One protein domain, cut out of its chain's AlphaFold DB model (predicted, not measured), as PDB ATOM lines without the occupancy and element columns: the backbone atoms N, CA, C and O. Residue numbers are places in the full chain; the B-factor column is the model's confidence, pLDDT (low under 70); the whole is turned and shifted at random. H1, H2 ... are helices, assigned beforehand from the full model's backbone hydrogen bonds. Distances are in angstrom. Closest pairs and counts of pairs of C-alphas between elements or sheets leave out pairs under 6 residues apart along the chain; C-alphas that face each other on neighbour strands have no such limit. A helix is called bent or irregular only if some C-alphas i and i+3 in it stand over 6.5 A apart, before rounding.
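Overview. This is residues 8 to 128 of the 271 residues of the protein "Acyl-CoA dehydrogenase, putative" of Aspergillus clavatus (strain ATCC 1007 / CBS 513.65 / DSM 816 / NCTC 3887 / NRRL 1 / QM 1276 / 107) (UniProt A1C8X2). Look first for the long, kinked helix H1, which runs along much of the length of the domain; H4 runs back past its last part and H5 crosses near its beginning, while two single-turn helices, H2 and H3, sit beyond its far end. Residues 105 to 128, a long stretch with no named element, wind from the end of H5 in loops, partly through the space between H1, H4 and H5 and partly out of it, their C-alphas lying 3 to 15 A from the mean of all C-alphas. The printed part has 121 residues with five named helices, H1 to H5 in chain order, and no named strand; the class is all helix, though under half of the residues, 60, are in named elements. It is compact, with a radius of gyration of the C-alphas of 14.7 A, and elongated, spanning 47 by 29 by 22 A.

Arrangement. Start at H1, residues 8 to 29, which has a kink of 37 degrees near residue 20 and is irregular, but only just: C-alphas 22 and 25 are 6.9 A apart. With residues 23 to 28 alone it touches H4, residues 56 to 71, opposite ways at 37 degrees, only just a steep tilt; the closest C-alphas, of Ile 24 and Ala 65, are 6.4 A apart. With residues 9 to 13 alone it only just touches H5, residues 91 to 104, with 3 pairs of C-alphas within 8 A, the closest those of Leu 9 and Trp 94 at 6.8 A; the tilt is steep, 46 degrees, the same way. H2, residues 33 to 36, and H3, residues 41 to 44, touch only at the corner, C-alphas 36 and 44 being 5.6 A apart. Every O i to N i+4 pair is within hydrogen-bond range in H4 and H5, and 16 of 18 in H1; H2 and H3 are too short for one, but each has its one O i to N i+3 pair within range.

Along the chain. Find C-alpha 8 at (105.225, 71.709, 82.039); from there H1 runs 30.3 A to C-alpha 29. H4 measures 22.2 A, and H5 19.6 A, ending at C-alpha 104, (105.364, 87.746, 70.892).

Size, cuts and confidence. The C-alphas farthest apart, of Glu 8 and Thr 49, are 48.0 A apart. The links H3 to H4 and H4 to H5 are long, the printed part has no cut, and no printed residue is under 70 in pLDDT.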
ATOM      1  N   GLU A   8     105.918  71.065  80.916       95.69
ATOM      2  CA  GLU A   8     105.225  71.709  82.039       95.69
ATOM      3  C   GLU A   8     105.079  73.222  81.837       95.69
ATOM      4  O   GLU A   8     104.022  73.788  82.111       95.69
ATOM      5  N   LEU A   9     106.111  73.873  81.290       96.38
ATOM      6  CA  LEU A   9     106.075  75.295  80.966       96.38
ATOM      7  C   LEU A   9     105.133  75.564  79.788       96.38
ATOM      8  O   LEU A   9     104.361  76.515  79.841       96.38
ATOM      9  N   THR A  10     105.112  74.708  78.766       96.62
ATOM     10  CA  THR A  10     104.131  74.808  77.672       96.62
ATOM     11  C   THR A  10     102.694  74.717  78.197       96.62
ATOM     12  O   THR A  10     101.879  75.582  77.886       96.62
ATOM     13  N   SER A  11     102.396  73.749  79.068       97.00
ATOM     14  CA  SER A  11     101.068  73.616  79.690       97.00
ATOM     15  C   SER A  11     100.712  74.811  80.587       97.00
ATOM     16  O   SER A  11      99.570  75.285  80.604       97.00
ATOM     17  N   TYR A  12     101.700  75.364  81.297       97.06
ATOM     18  CA  TYR A  12     101.519  76.597  82.058       97.06
ATOM     19  C   TYR A  12     101.173  77.787  81.150       97.06
ATOM     20  O   TYR A  12     100.271  78.554  81.485       97.06
ATOM     21  N   LEU A  13     101.835  77.933  79.995       97.12
ATOM     22  CA  LEU A  13     101.532  78.993  79.025       97.12
ATOM     23  C   LEU A  13     100.113  78.873  78.461       97.12
ATOM     24  O   LEU A  13      99.445  79.890  78.324       97.12
ATOM     25  N   GLU A  14      99.620  77.662  78.194       97.19
ATOM     26  CA  GLU A  14      98.228  77.439  77.758       97.19
ATOM     27  C   GLU A  14      97.218  77.875  78.831       97.19
ATOM     28  O   GLU A  14      96.216  78.541  78.545       97.19
ATOM     29  N   THR A  15      97.510  77.548  80.092       97.88
ATOM     30  CA  THR A  15      96.678  77.934  81.239       97.88
ATOM     31  C   THR A  15      96.688  79.452  81.444       97.88
ATOM     32  O   THR A  15      95.635  80.071  81.625       97.88
ATOM     33  N   LEU A  16      97.868  80.072  81.367       97.81
ATOM     34  CA  LEU A  16      98.041  81.522  81.442       97.81
ATOM     35  C   LEU A  16      97.340  82.231  80.275       97.81
ATOM     36  O   LEU A  16      96.654  83.227  80.494       97.81
ATOM     37  N   GLY A  17      97.470  81.709  79.056       97.06
ATOM     38  CA  GLY A  17      96.835  82.258  77.863       97.06
ATOM     39  C   GLY A  17      95.313  82.236  77.963       97.06
ATOM     40  O   GLY A  17      94.665  83.258  77.746       97.06
ATOM     41  N   SER A  18      94.744  81.123  78.437       97.69
ATOM     42  CA  SER A  18      93.304  81.012  78.712       97.69
ATOM     43  C   SER A  18      92.834  82.070  79.717       97.69
ATOM     44  O   SER A  18      91.809  82.723  79.520       97.69
ATOM     45  N   PHE A  19      93.599  82.301  80.790       98.31
ATOM     46  CA  PHE A  19      93.300  83.363  81.752       98.31
ATOM     47  C   PHE A  19      93.371  84.760  81.118       98.31
ATOM     48  O   PHE A  19      92.463  85.574  81.323       98.31
ATOM     49  N   ILE A  20      94.415  85.042  80.336       97.56
ATOM     50  CA  ILE A  20      94.581  86.327  79.650       97.56
ATOM     51  C   ILE A  20      93.395  86.581  78.713       97.56
ATOM     52  O   ILE A  20      92.780  87.646  78.775       97.56
ATOM     53  N   GLU A  21      93.017  85.599  77.901       96.75
ATOM     54  CA  GLU A  21      91.942  85.720  76.915       96.75
ATOM     55  C   GLU A  21      90.555  85.846  77.539       96.75
ATOM     56  O   GLU A  21      89.750  86.656  77.080       96.75
ATOM     57  N   CYS A  22      90.273  85.084  78.597       97.44
ATOM     58  CA  CYS A  22      88.958  85.083  79.234       97.44
ATOM     59  C   CYS A  22      88.777  86.191  80.278       97.44
ATOM     60  O   CYS A  22      87.640  86.524  80.601       97.44
ATOM     61  N   THR A  23      89.862  86.755  80.821       97.88
ATOM     62  CA  THR A  23      89.789  87.695  81.958       97.88
ATOM     63  C   THR A  23      90.457  89.036  81.671       97.88
ATOM     64  O   THR A  23      89.846  90.085  81.872       97.88
ATOM     65  N   ILE A  24      91.697  89.033  81.179       97.56
ATOM     66  CA  ILE A  24      92.510  90.253  81.068       97.56
ATOM     67  C   ILE A  24      92.190  91.051  79.799       97.56
ATOM     68  O   ILE A  24      91.988  92.262  79.868       97.56
ATOM     69  N   LEU A  25      92.078  90.399  78.639       95.94
ATOM     70  CA  LEU A  25      91.711  91.083  77.395       95.94
ATOM     71  C   LEU A  25      90.282  91.654  77.425       95.94
ATOM     72  O   LEU A  25      90.089  92.759  76.917       95.94
ATOM     73  N   PRO A  26      89.270  90.990  78.019       97.12
ATOM     74  CA  PRO A  26      87.958  91.600  78.211       97.12
ATOM     75  C   PRO A  26      88.012  92.874  79.063       97.12
ATOM     76  O   PRO A  26      87.399  93.874  78.688       97.12
ATOM     77  N   LEU A  27      88.809  92.890  80.140       97.19
ATOM     78  CA  LEU A  27      89.042  94.096  80.944       97.19
ATOM     79  C   LEU A  27      89.638  95.234  80.092       97.19
ATOM     80  O   LEU A  27      89.149  96.365  80.131       97.19
ATOM     81  N   GLN A  28      90.635  94.928  79.259       95.69
ATOM     82  CA  GLN A  28      91.228  95.889  78.321       95.69
ATOM     83  C   GLN A  28      90.225  96.439  77.291       95.69
ATOM     84  O   GLN A  28      90.369  97.562  76.811       95.69
ATOM     85  N   ARG A  29      89.220  95.651  76.910       95.69
ATOM     86  CA  ARG A  29      88.228  96.021  75.887       95.69
ATOM     87  C   ARG A  29      87.013  96.758  76.460       95.69
ATOM     88  O   ARG A  29      86.198  97.251  75.686       95.69
ATOM     89  N   THR A  30      86.893  96.836  77.782       96.06
ATOM     90  CA  THR A  30      85.789  97.510  78.484       96.06
ATOM     91  C   THR A  30      86.005  99.033  78.503       96.06
ATOM     92  O   THR A  30      87.148  99.477  78.509       96.06
ATOM     93  N   ASP A  31      84.936  99.838  78.481       92.00
ATOM     94  CA  ASP A  31      84.950 101.303  78.695       92.00
ATOM     95  C   ASP A  31      86.039 102.098  77.926       92.00
ATOM     96  O   ASP A  31      86.718 102.969  78.473       92.00
ATOM     97  N   ASP A  32      86.237 101.777  76.639       94.62
ATOM     98  CA  ASP A  32      87.279 102.350  75.757       94.62
ATOM     99  C   ASP A  32      88.715 102.235  76.313       94.62
ATOM    100  O   ASP A  32      89.598 103.017  75.963       94.62
ATOM    101  N   ASN A  33      89.004 101.267  77.187       96.25
ATOM    102  CA  ASN A  33      90.349 101.070  77.745       96.25
ATOM    103  C   ASN A  33      91.407 100.789  76.662       96.25
ATOM    104  O   ASN A  33      92.581 101.109  76.850       96.25
ATOM    105  N   ASN A  34      91.001 100.294  75.487       94.81
ATOM    106  CA  ASN A  34      91.869 100.139  74.316       94.81
ATOM    107  C   ASN A  34      92.586 101.435  73.898       94.81
ATOM    108  O   ASN A  34      93.665 101.343  73.317       94.81
ATOM    109  N   ARG A  35      92.070 102.624  74.250       94.44
ATOM    110  CA  ARG A  35      92.763 103.908  74.024       94.44
ATOM    111  C   ARG A  35      94.157 103.957  74.640       94.44
ATOM    112  O   ARG A  35      95.029 104.655  74.137       94.44
ATOM    113  N   PHE A  36      94.379 103.212  75.723       92.62
ATOM    114  CA  PHE A  36      95.687 103.115  76.350       92.62
ATOM    115  C   PHE A  36      96.635 102.189  75.580       92.62
ATOM    116  O   PHE A  36      97.802 102.134  75.920       92.62
ATOM    117  N   PHE A  37      96.193 101.448  74.569       91.00
ATOM    118  CA  PHE A  37      96.973 100.375  73.937       91.00
ATOM    119  C   PHE A  37      97.088 100.497  72.420       91.00
ATOM    120  O   PHE A  37      97.918  99.827  71.811       91.00
ATOM    121  N   ASP A  38      96.248 101.324  71.809       89.38
ATOM    122  CA  ASP A  38      96.251 101.577  70.376       89.38
ATOM    123  C   ASP A  38      97.100 102.811  70.014       89.38
ATOM    124  O   ASP A  38      97.894 103.317  70.806       89.38
ATOM    125  N   HIS A  39      96.946 103.316  68.789       88.00
ATOM    126  CA  HIS A  39      97.643 104.506  68.295       88.00
ATOM    127  C   HIS A  39      97.459 105.768  69.165       88.00
ATOM    128  O   HIS A  39      98.273 106.684  69.080       88.00
ATOM    129  N   ARG A  40      96.423 105.830  70.014       89.19
ATOM    130  CA  ARG A  40      96.149 106.939  70.943       89.19
ATOM    131  C   ARG A  40      96.965 106.853  72.229       89.19
ATOM    132  O   ARG A  40      96.968 107.821  72.985       89.19
ATOM    133  N   GLN A  41      97.651 105.736  72.485       87.94
ATOM    134  CA  GLN A  41      98.289 105.418  73.766       87.94
ATOM    135  C   GLN A  41      99.156 106.544  74.338       87.94
ATOM    136  O   GLN A  41      99.119 106.780  75.538       87.94
ATOM    137  N   GLU A  42      99.925 107.242  73.500       86.12
ATOM    138  CA  GLU A  42     100.847 108.289  73.947       86.12
ATOM    139  C   GLU A  42     100.068 109.460  74.542       86.12
ATOM    140  O   GLU A  42     100.363 109.919  75.642       86.12
ATOM    141  N   TYR A  43      99.008 109.883  73.859       89.19
ATOM    142  CA  TYR A  43      98.127 110.931  74.346       89.19
ATOM    143  C   TYR A  43      97.284 110.451  75.533       89.19
ATOM    144  O   TYR A  43      97.200 111.139  76.544       89.19
ATOM    145  N   ALA A  44      96.689 109.259  75.431       91.75
ATOM    146  CA  ALA A  44      95.759 108.733  76.426       91.75
ATOM    147  C   ALA A  44      96.427 108.378  77.759       91.75
ATOM    148  O   ALA A  44      95.793 108.478  78.804       91.75
ATOM    149  N   ARG A  45      97.698 107.961  77.746       90.69
ATOM    150  CA  ARG A  45      98.466 107.670  78.964       90.69
ATOM    151  C   ARG A  45      99.155 108.900  79.551       90.69
ATOM    152  O   ARG A  45      99.848 108.738  80.546       90.69
ATOM    153  N   THR A  46      98.975 110.092  78.984       89.94
ATOM    154  CA  THR A  46      99.659 111.317  79.421       89.94
ATOM    155  C   THR A  46      98.664 112.324  79.981       89.94
ATOM    156  O   THR A  46      97.800 112.819  79.260       89.94
ATOM    157  N   ASP A  47      98.808 112.689  81.256       90.75
ATOM    158  CA  ASP A  47      98.095 113.836  81.818       90.75
ATOM    159  C   ASP A  47      98.831 115.140  81.474       90.75
ATOM    160  O   ASP A  47      99.708 115.615  82.201       90.75
ATOM    161  N   TRP A  48      98.447 115.745  80.350       87.44
ATOM    162  CA  TRP A  48      99.010 117.005  79.851       87.44
ATOM    163  C   TRP A  48      98.822 118.196  80.801       87.44
ATOM    164  O   TRP A  48      99.505 119.207  80.654       87.44
ATOM    165  N   THR A  49      97.919 118.091  81.778       89.56
ATOM    166  CA  THR A  49      97.662 119.147  82.766       89.56
ATOM    167  C   THR A  49      98.466 118.970  84.054       89.56
ATOM    168  O   THR A  49      98.642 119.932  84.798       89.56
ATOM    169  N   GLN A  50      99.008 117.772  84.300       86.38
ATOM    170  CA  GLN A  50      99.778 117.428  85.502       86.38
ATOM    171  C   GLN A  50     101.214 117.009  85.172       86.38
ATOM    172  O   GLN A  50     101.736 116.023  85.684       86.38
ATOM    173  N   GLY A  51     101.878 117.774  84.302       82.00
ATOM    174  CA  GLY A  51     103.292 117.550  83.985       82.00
ATOM    175  C   GLY A  51     103.567 116.238  83.246       82.00
ATOM    176  O   GLY A  51     104.697 115.762  83.277       82.00
ATOM    177  N   GLY A  52     102.544 115.666  82.606       87.56
ATOM    178  CA  GLY A  52     102.638 114.484  81.758       87.56
ATOM    179  C   GLY A  52     102.663 113.150  82.501       87.56
ATOM    180  O   GLY A  52     102.881 112.122  81.861       87.56
ATOM    181  N   ILE A  53     102.425 113.133  83.817       90.69
ATOM    182  CA  ILE A  53     102.358 111.883  84.585       90.69
ATOM    183  C   ILE A  53     101.205 110.986  84.096       90.69
ATOM    184  O   ILE A  53     100.237 111.479  83.507       90.69
ATOM    185  N   PRO A  54     101.265 109.667  84.342       91.25
ATOM    186  CA  PRO A  54     100.208 108.767  83.917       91.25
ATOM    187  C   PRO A  54      98.878 109.077  84.627       91.25
ATOM    188  O   PRO A  54      98.871 109.269  85.846       91.25
ATOM    189  N   PRO A  55      97.737 109.097  83.911       92.12
ATOM    190  CA  PRO A  55      96.447 109.391  84.512       92.12
ATOM    191  C   PRO A  55      95.997 108.251  85.431       92.12
ATOM    192  O   PRO A  55      96.260 107.072  85.182       92.12
ATOM    193  N   LYS A  56      95.231 108.592  86.471       92.31
ATOM    194  CA  LYS A  56      94.730 107.616  87.459       92.31
ATOM    195  C   LYS A  56      93.875 106.508  86.849       92.31
ATOM    196  O   LYS A  56      93.845 105.409  87.386       92.31
ATOM    197  N   GLU A  57      93.181 106.788  85.750       94.12
ATOM    198  CA  GLU A  57      92.382 105.798  85.020       94.12
ATOM    199  C   GLU A  57      93.257 104.674  84.462       94.12
ATOM    200  O   GLU A  57      92.951 103.496  84.642       94.12
ATOM    201  N   TRP A  58      94.387 105.045  83.850       92.50
ATOM    202  CA  TRP A  58      95.376 104.101  83.347       92.50
ATOM    203  C   TRP A  58      95.964 103.259  84.484       92.50
ATOM    204  O   TRP A  58      96.000 102.033  84.412       92.50
ATOM    205  N   GLU A  59      96.383 103.906  85.571       92.25
ATOM    206  CA  GLU A  59      96.958 103.197  86.718       92.25
ATOM    207  C   GLU A  59      95.936 102.288  87.408       92.25
ATOM    208  O   GLU A  59      96.265 101.168  87.793       92.25
ATOM    209  N   GLY A  60      94.679 102.728  87.489       94.69
ATOM    210  CA  GLY A  60      93.570 101.940  88.011       94.69
ATOM    211  C   GLY A  60      93.279 100.695  87.173       94.69
ATOM    212  O   GLY A  60      92.989  99.642  87.738       94.69
ATOM    213  N   LEU A  61      93.392 100.777  85.844       95.75
ATOM    214  CA  LEU A  61      93.265  99.621  84.952       95.75
ATOM    215  C   LEU A  61      94.373  98.591  85.209       95.75
ATOM    216  O   LEU A  61      94.097  97.398  85.358       95.75
ATOM    217  N   ILE A  62      95.618  99.054  85.327       93.94
ATOM    218  CA  ILE A  62      96.764  98.199  85.654       93.94
ATOM    219  C   ILE A  62      96.606  97.548  87.036       93.94
ATOM    220  O   ILE A  62      96.859  96.351  87.201       93.94
ATOM    221  N   ASP A  63      96.118  98.296  88.025       94.62
ATOM    222  CA  ASP A  63      95.839  97.765  89.358       94.62
ATOM    223  C   ASP A  63      94.740  96.694  89.351       94.62
ATOM    224  O   ASP A  63      94.865  95.685  90.049       94.62
ATOM    225  N   GLN A  64      93.691  96.857  88.540       96.69
ATOM    226  CA  GLN A  64      92.657  95.832  88.372       96.69
ATOM    227  C   GLN A  64      93.229  94.543  87.774       96.69
ATOM    228  O   GLN A  64      92.989  93.462  88.316       96.69
ATOM    229  N   ALA A  65      94.038  94.649  86.717       96.69
ATOM    230  CA  ALA A  65      94.701  93.503  86.096       96.69
ATOM    231  C   ALA A  65      95.586  92.745  87.094       96.69
ATOM    232  O   ALA A  65      95.515  91.520  87.195       96.69
ATOM    233  N   ARG A  66      96.359  93.485  87.899       95.69
ATOM    234  CA  ARG A  66      97.174  92.940  88.989       95.69
ATOM    235  C   ARG A  66      96.334  92.172  90.009       95.69
ATOM    236  O   ARG A  66      96.704  91.063  90.380       95.69
ATOM    237  N   VAL A  67      95.217  92.736  90.471       96.62
ATOM    238  CA  VAL A  67      94.337  92.078  91.457       96.62
ATOM    239  C   VAL A  67      93.732  90.792  90.894       96.62
ATOM    240  O   VAL A  67      93.666  89.791  91.608       96.62
ATOM    241  N   LEU A  68      93.305  90.796  89.629       98.12
ATOM    242  CA  LEU A  68      92.774  89.603  88.965       98.12
ATOM    243  C   LEU A  68      93.845  88.517  88.835       98.12
ATOM    244  O   LEU A  68      93.590  87.366  89.180       98.12
ATOM    245  N   ALA A  69      95.053  88.892  88.416       97.81
ATOM    246  CA  ALA A  69      96.166  87.963  88.274       97.81
ATOM    247  C   ALA A  69      96.643  87.388  89.617       97.81
ATOM    248  O   ALA A  69      97.025  86.220  89.689       97.81
ATOM    249  N   ASP A  70      96.597  88.184  90.690       96.88
ATOM    250  CA  ASP A  70      96.936  87.731  92.043       96.88
ATOM    251  C   ASP A  70      95.918  86.718  92.561       96.88
ATOM    252  O   ASP A  70      96.293  85.661  93.062       96.88
ATOM    253  N   ARG A  71      94.622  86.991  92.364       96.81
ATOM    254  CA  ARG A  71      93.539  86.060  92.721       96.81
ATOM    255  C   ARG A  71      93.593  84.758  91.928       96.81
ATOM    256  O   ARG A  71      93.253  83.717  92.474       96.81
ATOM    257  N   ALA A  72      94.011  84.824  90.666       97.31
ATOM    258  CA  ALA A  72      94.167  83.657  89.804       97.31
ATOM    259  C   ALA A  72      95.459  82.858  90.076       97.31
ATOM    260  O   ALA A  72      95.629  81.780  89.520       97.31
ATOM    261  N   GLY A  73      96.361  83.361  90.929       96.00
ATOM    262  CA  GLY A  73      97.599  82.672  91.314       96.00
ATOM    263  C   GLY A  73      98.792  82.891  90.377       96.00
ATOM    264  O   GLY A  73      99.865  82.349  90.633       96.00
ATOM    265  N   PHE A  74      98.653  83.712  89.333       97.38
ATOM    266  CA  PHE A  74      99.734  83.993  88.379       97.38
ATOM    267  C   PHE A  74     100.681  85.091  88.863       97.38
ATOM    268  O   PHE A  74     101.891  85.016  88.645       97.38
ATOM    269  N   TYR A  75     100.150  86.108  89.551       97.25
ATOM    270  CA  TYR A  75     100.912  87.323  89.839       97.25
ATOM    271  C   TYR A  75     102.170  87.054  90.654       97.25
ATOM    272  O   TYR A  75     103.193  87.654  90.359       97.25
ATOM    273  N   ARG A  76     102.130  86.138  91.628       96.69
ATOM    274  CA  ARG A  76     103.240  85.872  92.561       96.69
ATOM    275  C   ARG A  76     104.213  84.791  92.111       96.69
ATOM    276  O   ARG A  76     105.124  84.492  92.872       96.69
ATOM    277  N   PHE A  77     104.047  84.226  90.915       96.56
ATOM    278  CA  PHE A  77     104.783  83.047  90.439       96.56
ATOM    279  C   PHE A  77     106.279  83.042  90.808       96.56
ATOM    280  O   PHE A  77     106.747  82.088  91.425       96.56
ATOM    281  N   ALA A  78     106.999  84.126  90.497       95.12
ATOM    282  CA  ALA A  78     108.452  84.227  90.661       95.12
ATOM    283  C   ALA A  78     108.941  84.394  92.113       95.12
ATOM    284  O   ALA A  78     110.144  84.468  92.356       95.12
ATOM    285  N   LEU A  79     108.034  84.516  93.085       96.25
ATOM    286  CA  LEU A  79     108.399  84.715  94.483       96.25
ATOM    287  C   LEU A  79     108.679  83.380  95.203       96.25
ATOM    288  O   LEU A  79     108.166  82.332  94.805       96.25
ATOM    289  N   PRO A  80     109.435  83.417  96.315       95.25
ATOM    290  CA  PRO A  80     109.509  82.311  97.270       95.25
ATOM    291  C   PRO A  80     108.136  81.859  97.794       95.25
ATOM    292  O   PRO A  80     107.210  82.674  97.918       95.25
ATOM    293  N   GLN A  81     108.020  80.591  98.208       95.69
ATOM    294  CA  GLN A  81     106.758  80.025  98.713       95.69
ATOM    295  C   GLN A  81     106.228  80.759  99.946       95.69
ATOM    296  O   GLN A  81     105.021  80.949 100.087       95.69
ATOM    297  N   VAL A  82     107.120  81.268 100.801       95.19
ATOM    298  CA  VAL A  82     106.753  82.068 101.985       95.19
ATOM    299  C   VAL A  82     105.950  83.336 101.642       95.19
ATOM    300  O   VAL A  82     105.256  83.881 102.499       95.19
ATOM    301  N   TYR A  83     105.985  83.799 100.388       95.44
ATOM    302  CA  TYR A  83     105.205  84.945  99.905       95.44
ATOM    303  C   TYR A  83     104.044  84.551  98.976       95.44
ATOM    304  O   TYR A  83     103.350  85.425  98.447       95.44
ATOM    305  N   GLY A  84     103.795  83.248  98.820       94.25
ATOM    306  CA  GLY A  84     102.760  82.687  97.951       94.25
ATOM    307  C   GLY A  84     103.172  82.569  96.484       94.25
ATOM    308  O   GLY A  84     102.293  82.568  95.626       94.25
ATOM    309  N   GLY A  85     104.475  82.538  96.187       95.25
ATOM    310  CA  GLY A  85     104.974  82.165  94.864       95.25
ATOM    311  C   GLY A  85     105.265  80.668  94.750       95.25
ATOM    312  O   GLY A  85     104.923  79.896  95.645       95.25
ATOM    313  N   GLN A  86     105.870  80.258  93.635       92.19
ATOM    314  CA  GLN A  86     106.088  78.840  93.319       92.19
ATOM    315  C   GLN A  86     107.467  78.326  93.747       92.19
ATOM    316  O   GLN A  86     107.618  77.126  93.965       92.19
ATOM    317  N   GLU A  87     108.462  79.214  93.882       89.69
ATOM    318  CA  GLU A  87     109.860  78.844  94.176       89.69
ATOM    319  C   GLU A  87     110.409  77.789  93.198       89.69
ATOM    320  O   GLU A  87     111.091  76.836  93.569       89.69
ATOM    321  N   HIS A  88     110.076  77.953  91.915       91.00
ATOM    322  CA  HIS A  88     110.461  77.010  90.873       91.00
ATOM    323  C   HIS A  88     111.997  77.007  90.693       91.00
ATOM    324  O   HIS A  88     112.587  78.088  90.567       91.00
ATOM    325  N   PRO A  89     112.671  75.844  90.615       91.62
ATOM    326  CA  PRO A  89     114.133  75.783  90.484       91.62
ATOM    327  C   PRO A  89     114.644  76.521  89.236       91.62
ATOM    328  O   PRO A  89     115.655  77.216  89.289       91.62
ATOM    329  N   ASP A  90     113.879  76.465  88.145       93.81
ATOM    330  CA  ASP A  90     114.175  77.156  86.883       93.81
ATOM    331  C   ASP A  90     113.392  78.470  86.701       93.81
ATOM    332  O   ASP A  90     113.041  78.835  85.577       93.81
ATOM    333  N   THR A  91     113.086  79.189  87.792       93.69
ATOM    334  CA  THR A  91     112.269  80.425  87.757       93.69
ATOM    335  C   THR A  91     112.744  81.413  86.688       93.69
ATOM    336  O   THR A  91     111.920  81.974  85.971       93.69
ATOM    337  N   ASN A  92     114.059  81.599  86.526       93.38
ATOM    338  CA  ASN A  92     114.597  82.530  85.529       93.38
ATOM    339  C   ASN A  92     114.250  82.114  84.093       93.38
ATOM    340  O   ASN A  92     113.798  82.951  83.317       93.38
ATOM    341  N   LEU A  93     114.403  80.829  83.755       94.69
ATOM    342  CA  LEU A  93     114.033  80.309  82.437       94.69
ATOM    343  C   LEU A  93     112.531  80.485  82.189       94.69
ATOM    344  O   LEU A  93     112.137  81.002  81.145       94.69
ATOM    345  N   TRP A  94     111.703  80.107  83.165       96.12
ATOM    346  CA  TRP A  94     110.248  80.233  83.075       96.12
ATOM    347  C   TRP A  94     109.825  81.686  82.872       96.12
ATOM    348  O   TRP A  94     109.079  81.980  81.942       96.12
ATOM    349  N   MET A  95     110.351  82.613  83.676       95.44
ATOM    350  CA  MET A  95     110.055  84.039  83.542       95.44
ATOM    351  C   MET A  95     110.494  84.595  82.185       95.44
ATOM    352  O   MET A  95     109.736  85.345  81.573       95.44
ATOM    353  N   SER A  96     111.666  84.206  81.669       94.75
ATOM    354  CA  SER A  96     112.114  84.608  80.329       94.75
ATOM    355  C   SER A  96     111.171  84.120  79.229       94.75
ATOM    356  O   SER A  96     110.791  84.901  78.357       94.75
ATOM    357  N   VAL A  97     110.751  82.854  79.281       95.81
ATOM    358  CA  VAL A  97     109.831  82.273  78.295       95.81
ATOM    359  C   VAL A  97     108.440  82.900  78.397       95.81
ATOM    360  O   VAL A  97     107.881  83.268  77.369       95.81
ATOM    361  N   ILE A  98     107.898  83.098  79.603       95.19
ATOM    362  CA  ILE A  98     106.601  83.762  79.830       95.19
ATOM    363  C   ILE A  98     106.609  85.179  79.250       95.19
ATOM    364  O   ILE A  98     105.667  85.579  78.561       95.19
ATOM    365  N   ARG A  99     107.682  85.941  79.499       93.25
ATOM    366  CA  ARG A  99     107.858  87.304  78.975       93.25
ATOM    367  C   ARG A  99     107.896  87.317  77.459       93.25
ATOM    368  O   ARG A  99     107.184  88.104  76.842       93.25
ATOM    369  N   PHE A 100     108.706  86.437  76.875       93.56
ATOM    370  CA  PHE A 100     108.825  86.328  75.429       93.56
ATOM    371  C   PHE A 100     107.500  85.905  74.794       93.56
ATOM    372  O   PHE A 100     107.057  86.547  73.849       93.56
ATOM    373  N   HIS A 101     106.833  84.892  75.350       93.69
ATOM    374  CA  HIS A 101     105.530  84.427  74.886       93.69
ATOM    375  C   HIS A 101     104.501  85.560  74.912       93.69
ATOM    376  O   HIS A 101     103.901  85.847  73.883       93.69
ATOM    377  N   SER A 102     104.358  86.261  76.041       93.25
ATOM    378  CA  SER A 102     103.388  87.359  76.178       93.25
ATOM    379  C   SER A 102     103.670  88.499  75.192       93.25
ATOM    380  O   SER A 102     102.759  89.020  74.557       93.25
ATOM    381  N   ALA A 103     104.945  88.862  75.007       92.38
ATOM    382  CA  ALA A 103     105.340  89.921  74.082       92.38
ATOM    383  C   ALA A 103     105.223  89.521  72.600       92.38
ATOM    384  O   ALA A 103     104.944  90.373  71.762       92.38
ATOM    385  N   ALA A 104     105.435  88.248  72.264       93.06
ATOM    386  CA  ALA A 104     105.364  87.746  70.892       93.06
ATOM    387  C   ALA A 104     103.952  87.298  70.481       93.06
ATOM    388  O   ALA A 104     103.703  87.085  69.293       93.06
ATOM    389  N   HIS A 105     103.026  87.136  71.432       92.50
ATOM    390  CA  HIS A 105     101.695  86.621  71.147       92.50
ATOM    391  C   HIS A 105     100.890  87.615  70.285       92.50
ATOM    392  O   HIS A 105     100.674  88.762  70.698       92.50
ATOM    393  N   PRO A 106     100.374  87.201  69.111       87.38
ATOM    394  CA  PRO A 106      99.727  88.108  68.160       87.38
ATOM    395  C   PRO A 106      98.436  88.734  68.708       87.38
ATOM    396  O   PRO A 106      98.028  89.804  68.264       87.38
ATOM    397  N   GLY A 107      97.798  88.084  69.686       86.06
ATOM    398  CA  GLY A 107      96.577  88.571  70.326       86.06
ATOM    399  C   GLY A 107      96.789  89.473  71.546       86.06
ATOM    400  O   GLY A 107      95.821  90.092  71.984       86.06
ATOM    401  N   TYR A 108      98.003  89.543  72.118       86.69
ATOM    402  CA  TYR A 108      98.257  90.191  73.426       86.69
ATOM    403  C   TYR A 108      98.878  91.594  73.304       86.69
ATOM    404  O   TYR A 108      99.304  92.206  74.276       86.69
ATOM    405  N   GLY A 109      98.898  92.164  72.096       77.56
ATOM    406  CA  GLY A 109      99.306  93.559  71.905       77.56
ATOM    407  C   GLY A 109     100.815  93.798  72.016       77.56
ATOM    408  O   GLY A 109     101.228  94.907  72.347       77.56
ATOM    409  N   GLY A 110     101.646  92.787  71.742       83.88
ATOM    410  CA  GLY A 110     103.076  92.985  71.479       83.88
ATOM    411  C   GLY A 110     103.915  93.401  72.693       83.88
ATOM    412  O   GLY A 110     104.930  94.074  72.536       83.88
ATOM    413  N   GLY A 111     103.465  93.081  73.910       86.00
ATOM    414  CA  GLY A 111     104.117  93.528  75.143       86.00
ATOM    415  C   GLY A 111     103.804  94.973  75.533       86.00
ATOM    416  O   GLY A 111     104.535  95.561  76.332       86.00
ATOM    417  N   LEU A 112     102.731  95.541  74.976       87.94
ATOM    418  CA  LEU A 112     102.194  96.840  75.372       87.94
ATOM    419  C   LEU A 112     100.831  96.743  76.067       87.94
ATOM    420  O   LEU A 112     100.340  97.790  76.480       87.94
ATOM    421  N   GLY A 113     100.254  95.540  76.183       91.19
ATOM    422  CA  GLY A 113      98.898  95.240  76.655       91.19
ATOM    423  C   GLY A 113      98.713  95.211  78.177       91.19
ATOM    424  O   GLY A 113      99.638  95.414  78.959       91.19
ATOM    425  N   THR A 114      97.477  94.954  78.610       93.75
ATOM    426  CA  THR A 114      97.110  94.857  80.038       93.75
ATOM    427  C   THR A 114      97.694  93.605  80.707       93.75
ATOM    428  O   THR A 114      97.881  93.573  81.925       93.75
ATOM    429  N   ASP A 115      97.990  92.561  79.934       94.38
ATOM    430  CA  ASP A 115      98.647  91.333  80.386       94.38
ATOM    431  C   ASP A 115     100.144  91.543  80.658       94.38
ATOM    432  O   ASP A 115     100.703  90.997  81.615       94.38
ATOM    433  N   ASN A 116     100.794  92.347  79.823       93.12
ATOM    434  CA  ASN A 116     102.224  92.577  79.855       93.12
ATOM    435  C   ASN A 116     102.534  93.907  79.159       93.12
ATOM    436  O   ASN A 116     102.479  93.995  77.934       93.12
ATOM    437  N   ASP A 117     102.899  94.917  79.948       90.00
ATOM    438  CA  ASP A 117     103.353  96.220  79.468       90.00
ATOM    439  C   ASP A 117     104.811  96.420  79.870       90.00
ATOM    440  O   ASP A 117     105.136  96.823  80.993       90.00
ATOM    441  N   LEU A 118     105.694  96.139  78.918       86.25
ATOM    442  CA  LEU A 118     107.138  96.211  79.100       86.25
ATOM    443  C   LEU A 118     107.624  97.632  79.393       86.25
ATOM    444  O   LEU A 118     108.714  97.788  79.932       86.25
ATOM    445  N   ARG A 119     106.836  98.664  79.071       81.25
ATOM    446  CA  ARG A 119     107.254 100.050  79.285       81.25
ATOM    447  C   ARG A 119     107.109 100.482  80.746       81.25
ATOM    448  O   ARG A 119     107.976 101.185  81.242       81.25
ATOM    449  N   LYS A 120     106.062 100.023  81.444       80.69
ATOM    450  CA  LYS A 120     105.827 100.285  82.883       80.69
ATOM    451  C   LYS A 120     106.281  99.123  83.781       80.69
ATOM    452  O   LYS A 120     105.926  99.074  84.957       80.69
ATOM    453  N   GLU A 121     106.993  98.146  83.212       84.50
ATOM    454  CA  GLU A 121     107.380  96.885  83.866       84.50
ATOM    455  C   GLU A 121     106.198  96.108  84.485       84.50
ATOM    456  O   GLU A 121     106.358  95.326  85.430       84.50
ATOM    457  N   HIS A 122     104.989  96.311  83.956       91.19
ATOM    458  CA  HIS A 122     103.784  95.641  84.434       91.19
ATOM    459  C   HIS A 122     103.602  94.290  83.750       91.19
ATOM    460  O   HIS A 122     103.800  94.154  82.544       91.19
ATOM    461  N   SER A 123     103.139  93.301  84.515       95.31
ATOM    462  CA  SER A 123     102.577  92.078  83.958       95.31
ATOM    463  C   SER A 123     101.724  91.303  84.958       95.31
ATOM    464  O   SER A 123     101.926  91.385  86.172       95.31
ATOM    465  N   VAL A 124     100.808  90.492  84.424       96.81
ATOM    466  CA  VAL A 124      99.993  89.513  85.157       96.81
ATOM    467  C   VAL A 124     100.813  88.391  85.793       96.81
ATOM    468  O   VAL A 124     100.351  87.778  86.744       96.81
ATOM    469  N   VAL A 125     102.045  88.157  85.340       96.88
ATOM    470  CA  VAL A 125     103.043  87.376  86.084       96.88
ATOM    471  C   VAL A 125     104.079  88.372  86.590       96.88
ATOM    472  O   VAL A 125     104.776  88.966  85.782       96.88
ATOM    473  N   GLY A 126     104.161  88.650  87.890       94.94
ATOM    474  CA  GLY A 126     104.968  89.755  88.425       94.94
ATOM    475  C   GLY A 126     106.479  89.475  88.467       94.94
ATOM    476  O   GLY A 126     106.899  88.356  88.742       94.94
ATOM    477  N   ASN A 127     107.307  90.507  88.232       89.81
ATOM    478  CA  ASN A 127     108.779  90.418  88.328       89.81
ATOM    479  C   ASN A 127     109.319  90.602  89.760       89.81
ATOM    480  O   ASN A 127     110.315  89.995  90.129       89.81
ATOM    481  N   PHE A 128     108.692  91.490  90.540       92.50
ATOM    482  CA  PHE A 128     109.070  91.873  91.913       92.50
ATOM    483  C   PHE A 128     110.575  92.001  92.222       92.50
ATOM    484  O   PHE A 128     111.028  91.475  93.249       92.50
TER     485      PHE A 128